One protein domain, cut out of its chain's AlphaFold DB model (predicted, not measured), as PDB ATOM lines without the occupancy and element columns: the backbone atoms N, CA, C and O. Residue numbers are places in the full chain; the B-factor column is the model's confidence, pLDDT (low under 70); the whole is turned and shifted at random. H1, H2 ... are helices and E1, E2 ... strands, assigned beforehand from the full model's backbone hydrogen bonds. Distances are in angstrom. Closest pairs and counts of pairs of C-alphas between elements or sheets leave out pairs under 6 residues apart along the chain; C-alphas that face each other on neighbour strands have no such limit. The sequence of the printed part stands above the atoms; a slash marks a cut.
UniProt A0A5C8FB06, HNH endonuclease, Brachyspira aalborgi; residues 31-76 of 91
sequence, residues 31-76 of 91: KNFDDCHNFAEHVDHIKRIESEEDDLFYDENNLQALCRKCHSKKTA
ATOM      1  N   LYS A  31      23.377  36.509  54.790       98.25
ATOM      2  CA  LYS A  31      22.283  35.560  54.537       98.25
ATOM      3  C   LYS A  31      22.052  34.585  55.700       98.25
ATOM      4  O   LYS A  31      20.931  34.134  55.893       98.25
ATOM      5  N   ASN A  32      23.099  34.303  56.480       97.69
ATOM      6  CA  ASN A  32      23.059  33.453  57.674       97.69
ATOM      7  C   ASN A  32      23.076  34.282  58.974       97.69
ATOM      8  O   ASN A  32      23.772  33.921  59.925       97.69
ATOM      9  N   PHE A  33      22.430  35.454  58.994       98.38
ATOM     10  CA  PHE A  33      22.501  36.381  60.128       98.38
ATOM     11  C   PHE A  33      22.010  35.748  61.431       98.38
ATOM     12  O   PHE A  33      22.672  35.927  62.445       98.38
ATOM     13  N   ASP A  34      20.949  34.945  61.384       98.12
ATOM     14  CA  ASP A  34      20.375  34.297  62.571       98.12
ATOM     15  C   ASP A  34      21.384  33.402  63.313       98.12
ATOM     16  O   ASP A  34      21.327  33.267  64.533       98.12
ATOM     17  N   ASP A  35      22.369  32.851  62.597       96.94
ATOM     18  CA  ASP A  35      23.454  32.071  63.194       96.94
ATOM     19  C   ASP A  35      24.686  32.932  63.502       96.94
ATOM     20  O   ASP A  35      25.319  32.814  64.554       96.94
ATOM     21  N   CYS A  36      25.102  33.769  62.544       97.19
ATOM     22  CA  CYS A  36      26.409  34.419  62.601       97.19
ATOM     23  C   CYS A  36      26.391  35.836  63.176       97.19
ATOM     24  O   CYS A  36      27.457  36.296  63.571       97.19
ATOM     25  N   HIS A  37      25.246  36.517  63.205       97.94
ATOM     26  CA  HIS A  37      25.060  37.882  63.710       97.94
ATOM     27  C   HIS A  37      26.054  38.912  63.132       97.94
ATOM     28  O   HIS A  37      26.530  39.801  63.832       97.94
ATOM     29  N   ASN A  38      26.415  38.779  61.848       98.25
ATOM     30  CA  ASN A  38      27.382  39.648  61.169       98.25
ATOM     31  C   ASN A  38      26.780  40.355  59.947       98.25
ATOM     32  O   ASN A  38      25.967  39.780  59.219       98.25
ATOM     33  N   PHE A  39      27.273  41.561  59.663       98.50
ATOM     34  CA  PHE A  39      26.993  42.280  58.418       98.50
ATOM     35  C   PHE A  39      27.631  41.589  57.205       98.50
ATOM     36  O   PHE A  39      28.609  40.844  57.324       98.50
ATOM     37  N   ALA A  40      27.055  41.819  56.030       98.56
ATOM     38  CA  ALA A  40      27.589  41.325  54.775       98.56
ATOM     39  C   ALA A  40      28.778  42.168  54.295       98.56
ATOM     40  O   ALA A  40      28.771  43.393  54.353       98.56
ATOM     41  N   GLU A  41      29.795  41.489  53.769       98.00
ATOM     42  CA  GLU A  41      30.998  42.101  53.186       98.00
ATOM     43  C   GLU A  41      31.223  41.636  51.741       98.00
ATOM     44  O   GLU A  41      31.942  42.263  50.960       98.00
ATOM     45  N   HIS A  42      30.619  40.513  51.361       97.62
ATOM     46  CA  HIS A  42      30.805  39.870  50.073       97.62
ATOM     47  C   HIS A  42      29.455  39.625  49.414       97.62
ATOM     48  O   HIS A  42      28.490  39.256  50.078       97.62
ATOM     49  N   VAL A  43      29.421  39.795  48.096       98.06
ATOM     50  CA  VAL A  43      28.342  39.288  47.252       98.06
ATOM     51  C   VAL A  43      28.898  38.067  46.554       98.06
ATOM     52  O   VAL A  43      29.977  38.137  45.958       98.06
ATOM     53  N   ASP A  44      28.192  36.960  46.682       96.12
ATOM     54  CA  ASP A  44      28.636  35.663  46.211       96.12
ATOM     55  C   ASP A  44      27.541  34.991  45.391       96.12
ATOM     56  O   ASP A  44      26.356  35.126  45.697       96.12
ATOM     57  N   HIS A  45      27.939  34.271  44.346       95.62
ATOM     58  CA  HIS A  45      27.003  33.539  43.505       95.62
ATOM     59  C   HIS A  45      26.666  32.180  44.136       95.62
ATOM     60  O   HIS A  45      27.560  31.422  44.527       95.62
ATOM     61  N   ILE A  46      25.377  31.857  44.250       94.19
ATOM     62  CA  ILE A  46      24.879  30.580  44.783       94.19
ATOM     63  C   ILE A  46      25.292  29.443  43.845       94.19
ATOM     64  O   ILE A  46      25.928  28.484  44.278       94.19
ATOM     65  N   LYS A  47      24.976  29.574  42.554       92.19
ATOM     66  CA  LYS A  47      25.505  28.740  41.475       92.19
ATOM     67  C   LYS A  47      26.721  29.425  40.877       92.19
ATOM     68  O   LYS A  47      26.699  30.624  40.608       92.19
ATOM     69  N   ARG A  48      27.777  28.645  40.657       90.62
ATOM     70  CA  ARG A  48      29.013  29.125  40.041       90.62
ATOM     71  C   ARG A  48      28.730  29.721  38.659       90.62
ATOM     72  O   ARG A  48      27.962  29.159  37.891       90.62
ATOM     73  N   ILE A  49      29.402  30.833  38.378       93.69
ATOM     74  CA  ILE A  49      29.448  31.460  37.059       93.69
ATOM     75  C   ILE A  49      30.511  30.766  36.209       93.69
ATOM     76  O   ILE A  49      31.679  30.695  36.611       93.69
ATOM     77  N   GLU A  50      30.116  30.301  35.027       90.62
ATOM     78  CA  GLU A  50      30.990  29.530  34.133       90.62
ATOM     79  C   GLU A  50      31.725  30.401  33.095       90.62
ATOM     80  O   GLU A  50      32.828  30.048  32.663       90.62
ATOM     81  N   SER A  51      31.164  31.554  32.705       93.50
ATOM     82  CA  SER A  51      31.782  32.490  31.747       93.50
ATOM     83  C   SER A  51      31.312  33.946  31.908       93.50
ATOM     84  O   SER A  51      30.545  34.282  32.809       93.50
ATOM     85  N   GLU A  52      31.804  34.847  31.050       91.94
ATOM     86  CA  GLU A  52      31.373  36.255  31.025       91.94
ATOM     87  C   GLU A  52      29.952  36.417  30.458       91.94
ATOM     88  O   GLU A  52      29.283  37.404  30.750       91.94
ATOM     89  N   GLU A  53      29.459  35.456  29.687       93.62
ATOM     90  CA  GLU A  53      28.141  35.472  29.042       93.62
ATOM     91  C   GLU A  53      27.060  34.796  29.887       93.62
ATOM     92  O   GLU A  53      25.900  34.816  29.503       93.62
ATOM     93  N   ASP A  54      27.425  34.222  31.033       94.31
ATOM     94  CA  ASP A  54      26.485  33.536  31.914       94.31
ATOM     95  C   ASP A  54      25.379  34.496  32.391       94.31
ATOM     96  O   ASP A  54      25.651  35.523  33.039       94.31
ATOM     97  N   ASP A  55      24.132  34.155  32.058       94.38
ATOM     98  CA  ASP A  55      22.931  34.921  32.404       94.38
ATOM     99  C   ASP A  55      22.716  34.988  33.924       94.38
ATOM    100  O   ASP A  55      22.115  35.934  34.434       94.38
ATOM    101  N   LEU A  56      23.294  34.046  34.677       95.62
ATOM    102  CA  LEU A  56      23.209  34.003  36.136       95.62
ATOM    103  C   LEU A  56      24.090  35.051  36.835       95.62
ATOM    104  O   LEU A  56      24.060  35.155  38.064       95.62
ATOM    105  N   PHE A  57      24.906  35.816  36.097       96.31
ATOM    106  CA  PHE A  57      25.878  36.736  36.698       96.31
ATOM    107  C   PHE A  57      25.224  37.875  37.489       96.31
ATOM    108  O   PHE A  57      25.752  38.287  38.521       96.31
ATOM    109  N   TYR A  58      24.109  38.402  36.984       96.62
ATOM    110  CA  TYR A  58      23.359  39.500  37.604       96.62
ATOM    111  C   TYR A  58      21.964  39.060  38.074       96.62
ATOM    112  O   TYR A  58      21.168  39.911  38.452       96.62
ATOM    113  N   ASP A  59      21.660  37.760  38.043       97.25
ATOM    114  CA  ASP A  59      20.415  37.229  38.600       97.25
ATOM    115  C   ASP A  59      20.466  37.325  40.129       97.25
ATOM    116  O   ASP A  59      21.232  36.615  40.780       97.25
ATOM    117  N   GLU A  60      19.648  38.204  40.705       96.25
ATOM    118  CA  GLU A  60      19.535  38.397  42.155       96.25
ATOM    119  C   GLU A  60      19.141  37.117  42.894       96.25
ATOM    120  O   GLU A  60      19.609  36.884  44.007       96.25
ATOM    121  N   ASN A  61      18.388  36.213  42.257       96.56
ATOM    122  CA  ASN A  61      18.063  34.913  42.850       96.56
ATOM    123  C   ASN A  61      19.277  33.982  42.928       96.56
ATOM    124  O   ASN A  61      19.256  32.998  43.667       96.56
ATOM    125  N   ASN A  62      20.328  34.273  42.160       97.25
ATOM    126  CA  ASN A  62      21.600  33.573  42.199       97.25
ATOM    127  C   ASN A  62      22.645  34.299  43.062       97.25
ATOM    128  O   ASN A  62      23.788  33.851  43.127       97.25
ATOM    129  N   LEU A  63      22.295  35.395  43.735       97.81
ATOM    130  CA  LEU A  63      23.213  36.173  44.561       97.81
ATOM    131  C   LEU A  63      22.880  36.023  46.046       97.81
ATOM    132  O   LEU A  63      21.741  35.835  46.461       97.81
ATOM    133  N   GLN A  64      23.908  36.106  46.883       98.06
ATOM    134  CA  GLN A  64      23.752  36.154  48.333       98.06
ATOM    135  C   GLN A  64      24.782  37.087  48.963       98.06
ATOM    136  O   GLN A  64      25.959  37.090  48.596       98.06
ATOM    137  N   ALA A  65      24.327  37.866  49.942       98.50
ATOM    138  CA  ALA A  65      25.175  38.720  50.759       98.50
ATOM    139  C   ALA A  65      25.751  37.891  51.917       98.50
ATOM    140  O   ALA A  65      25.009  37.270  52.677       98.50
ATOM    141  N   LEU A  66      27.074  37.828  52.053       98.38
ATOM    142  CA  LEU A  66      27.755  36.999  53.048       98.38
ATOM    143  C   LEU A  66      28.780  37.809  53.840       98.38
ATOM    144  O   LEU A  66      29.520  38.624  53.287       98.38
ATOM    145  N   CYS A  67      28.873  37.541  55.143       98.50
ATOM    146  CA  CYS A  67      30.007  37.989  55.948       98.50
ATOM    147  C   CYS A  67      31.273  37.199  55.582       98.50
ATOM    148  O   CYS A  67      31.198  36.090  55.033       98.50
ATOM    149  N   ARG A  68      32.446  37.717  55.958       96.69
ATOM    150  CA  ARG A  68      33.740  37.071  55.677       96.69
ATOM    151  C   ARG A  68      33.811  35.609  56.136       96.69
ATOM    152  O   ARG A  68      34.309  34.746  55.413       96.69
ATOM    153  N   LYS A  69      33.287  35.306  57.331       96.00
ATOM    154  CA  LYS A  69      33.306  33.952  57.921       96.00
ATOM    155  C   LYS A  69      32.468  32.962  57.107       96.00
ATOM    156  O   LYS A  69      32.943  31.872  56.789       96.00
ATOM    157  N   CYS A  70      31.233  33.331  56.768       96.94
ATOM    158  CA  CYS A  70      30.333  32.470  56.000       96.94
ATOM    159  C   CYS A  70      30.815  32.293  54.555       96.94
ATOM    160  O   CYS A  70      30.777  31.175  54.044       96.94
ATOM    161  N   HIS A  71      31.340  33.356  53.936       96.00
ATOM    162  CA  HIS A  71      31.928  33.287  52.596       96.00
ATOM    163  C   HIS A  71      33.125  32.330  52.534       96.00
ATOM    164  O   HIS A  71      33.190  31.449  51.672       96.00
ATOM    165  N   SER A  72      34.031  32.418  53.515       92.69
ATOM    166  CA  SER A  72      35.179  31.512  53.618       92.69
ATOM    167  C   SER A  72      34.754  30.053  53.822       92.69
ATOM    168  O   SER A  72      35.302  29.165  53.167       92.69
ATOM    169  N   LYS A  73      33.739  29.799  54.665       92.62
ATOM    170  CA  LYS A  73      33.174  28.455  54.871       92.62
ATOM    171  C   LYS A  73      32.608  27.874  53.570       92.62
ATOM    172  O   LYS A  73      32.927  26.735  53.245       92.62
ATOM    173  N   LYS A  74      31.826  28.654  52.810       90.12
ATOM    174  CA  LYS A  74      31.282  28.232  51.506       90.12
ATOM    175  C   LYS A  74      32.395  27.905  50.516       90.12
ATOM    176  O   LYS A  74      32.422  26.801  49.981       90.12
ATOM    177  N   THR A  75      33.360  28.811  50.354       86.44
ATOM    178  CA  THR A  75      34.513  28.600  49.462       86.44
ATOM    179  C   THR A  75      35.259  27.311  49.818       86.44
ATOM    180  O   THR A  75      35.592  26.521  48.940       86.44
ATOM    181  N   ALA A  76      35.478  27.041  51.111       86.06
ATOM    182  CA  ALA A  76      36.123  25.807  51.552       86.06
ATOM    183  C   ALA A  76      35.295  24.547  51.236       86.06
ATOM    184  O   ALA A  76      35.868  23.516  50.897       86.06
TER     185      ALA A  76
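AT A GLANCE: This is residues 31 to 76 of the 91 residues of the protein "HNH endonuclease" of Brachyspira aalborgi (UniProt A0A5C8FB06). A small two-stranded antiparallel hairpin, E1 and E2, forms the middle of an elongated model, with a long loop running out from one end of the hairpin and two helices, H1 and H2, near the other end. Residues 50 to 55 of the loop stick out, while H2 folds back so that its residues 68 to 75 come near the hairpin, mostly near E1. The printed part has 46 residues, with two named helices and two named strands in the order H1, E1, E2, H2. The class is mixed, helices and strands, though under half of the residues are in named elements. The whole is only just loose, close to compact, with a radius of gyration of the C-alphas of 11.4 A and spans of 35 by 21 by 13 A.

HOW THE PARTS SIT: The sheet has the order E1, residues 42 to 45, then E2, residues 63 to 66. These antiparallel neighbours form a hairpin, with an angle of 145 degrees between their N-to-C directions. The C-alphas of His 45 and Leu 63 face each other at 4.7 A. N 44 and O 64 are within hydrogen-bond range at 2.9 A, as are N 66 and O 42 at 2.8 A. H2, residues 68 to 76, has 3 pairs of C-alphas within 8 A of E1; the closest are those of His 42 and Arg 68, 6.9 A apart. H1, residues 33 to 36, is close to H2 but not clearly touching, the closest C-alphas being those of Cys 36 and Cys 70, 7.9 A apart. H1 and E2 are apart. In H2 every O i to N i+4 pair is within hydrogen-bond range; H1 is too short for such a pair, and its 1 pair of O i and N i+3 is within range.

IN THESE COORDINATES: E1 measures 9.9 A from first to last C-alpha, beginning at C-alpha 42 at (30.805, 39.870, 50.073). E2 measures 9.7 A. H1 has four residues and measures 5.0 A, beginning at C-alpha 33 at (22.501, 36.381, 60.128). H2 has nine residues and measures 12.2 A, ending at C-alpha 76 at (36.123, 25.807, 51.552).

THE WHOLE: The two C-alphas farthest apart, those of His 37 and Glu 53, are 34.9 A from each other. The link from E1 to E2 is long, with 17 residues, 46 to 62, and no named element in it; residues 50 to 55 stand free. The links from H1 to E1 and from E2 to H2 are tight. The printed part has no cut. The mean pLDDT of the printed part is 95.5, and no printed residue is under 70.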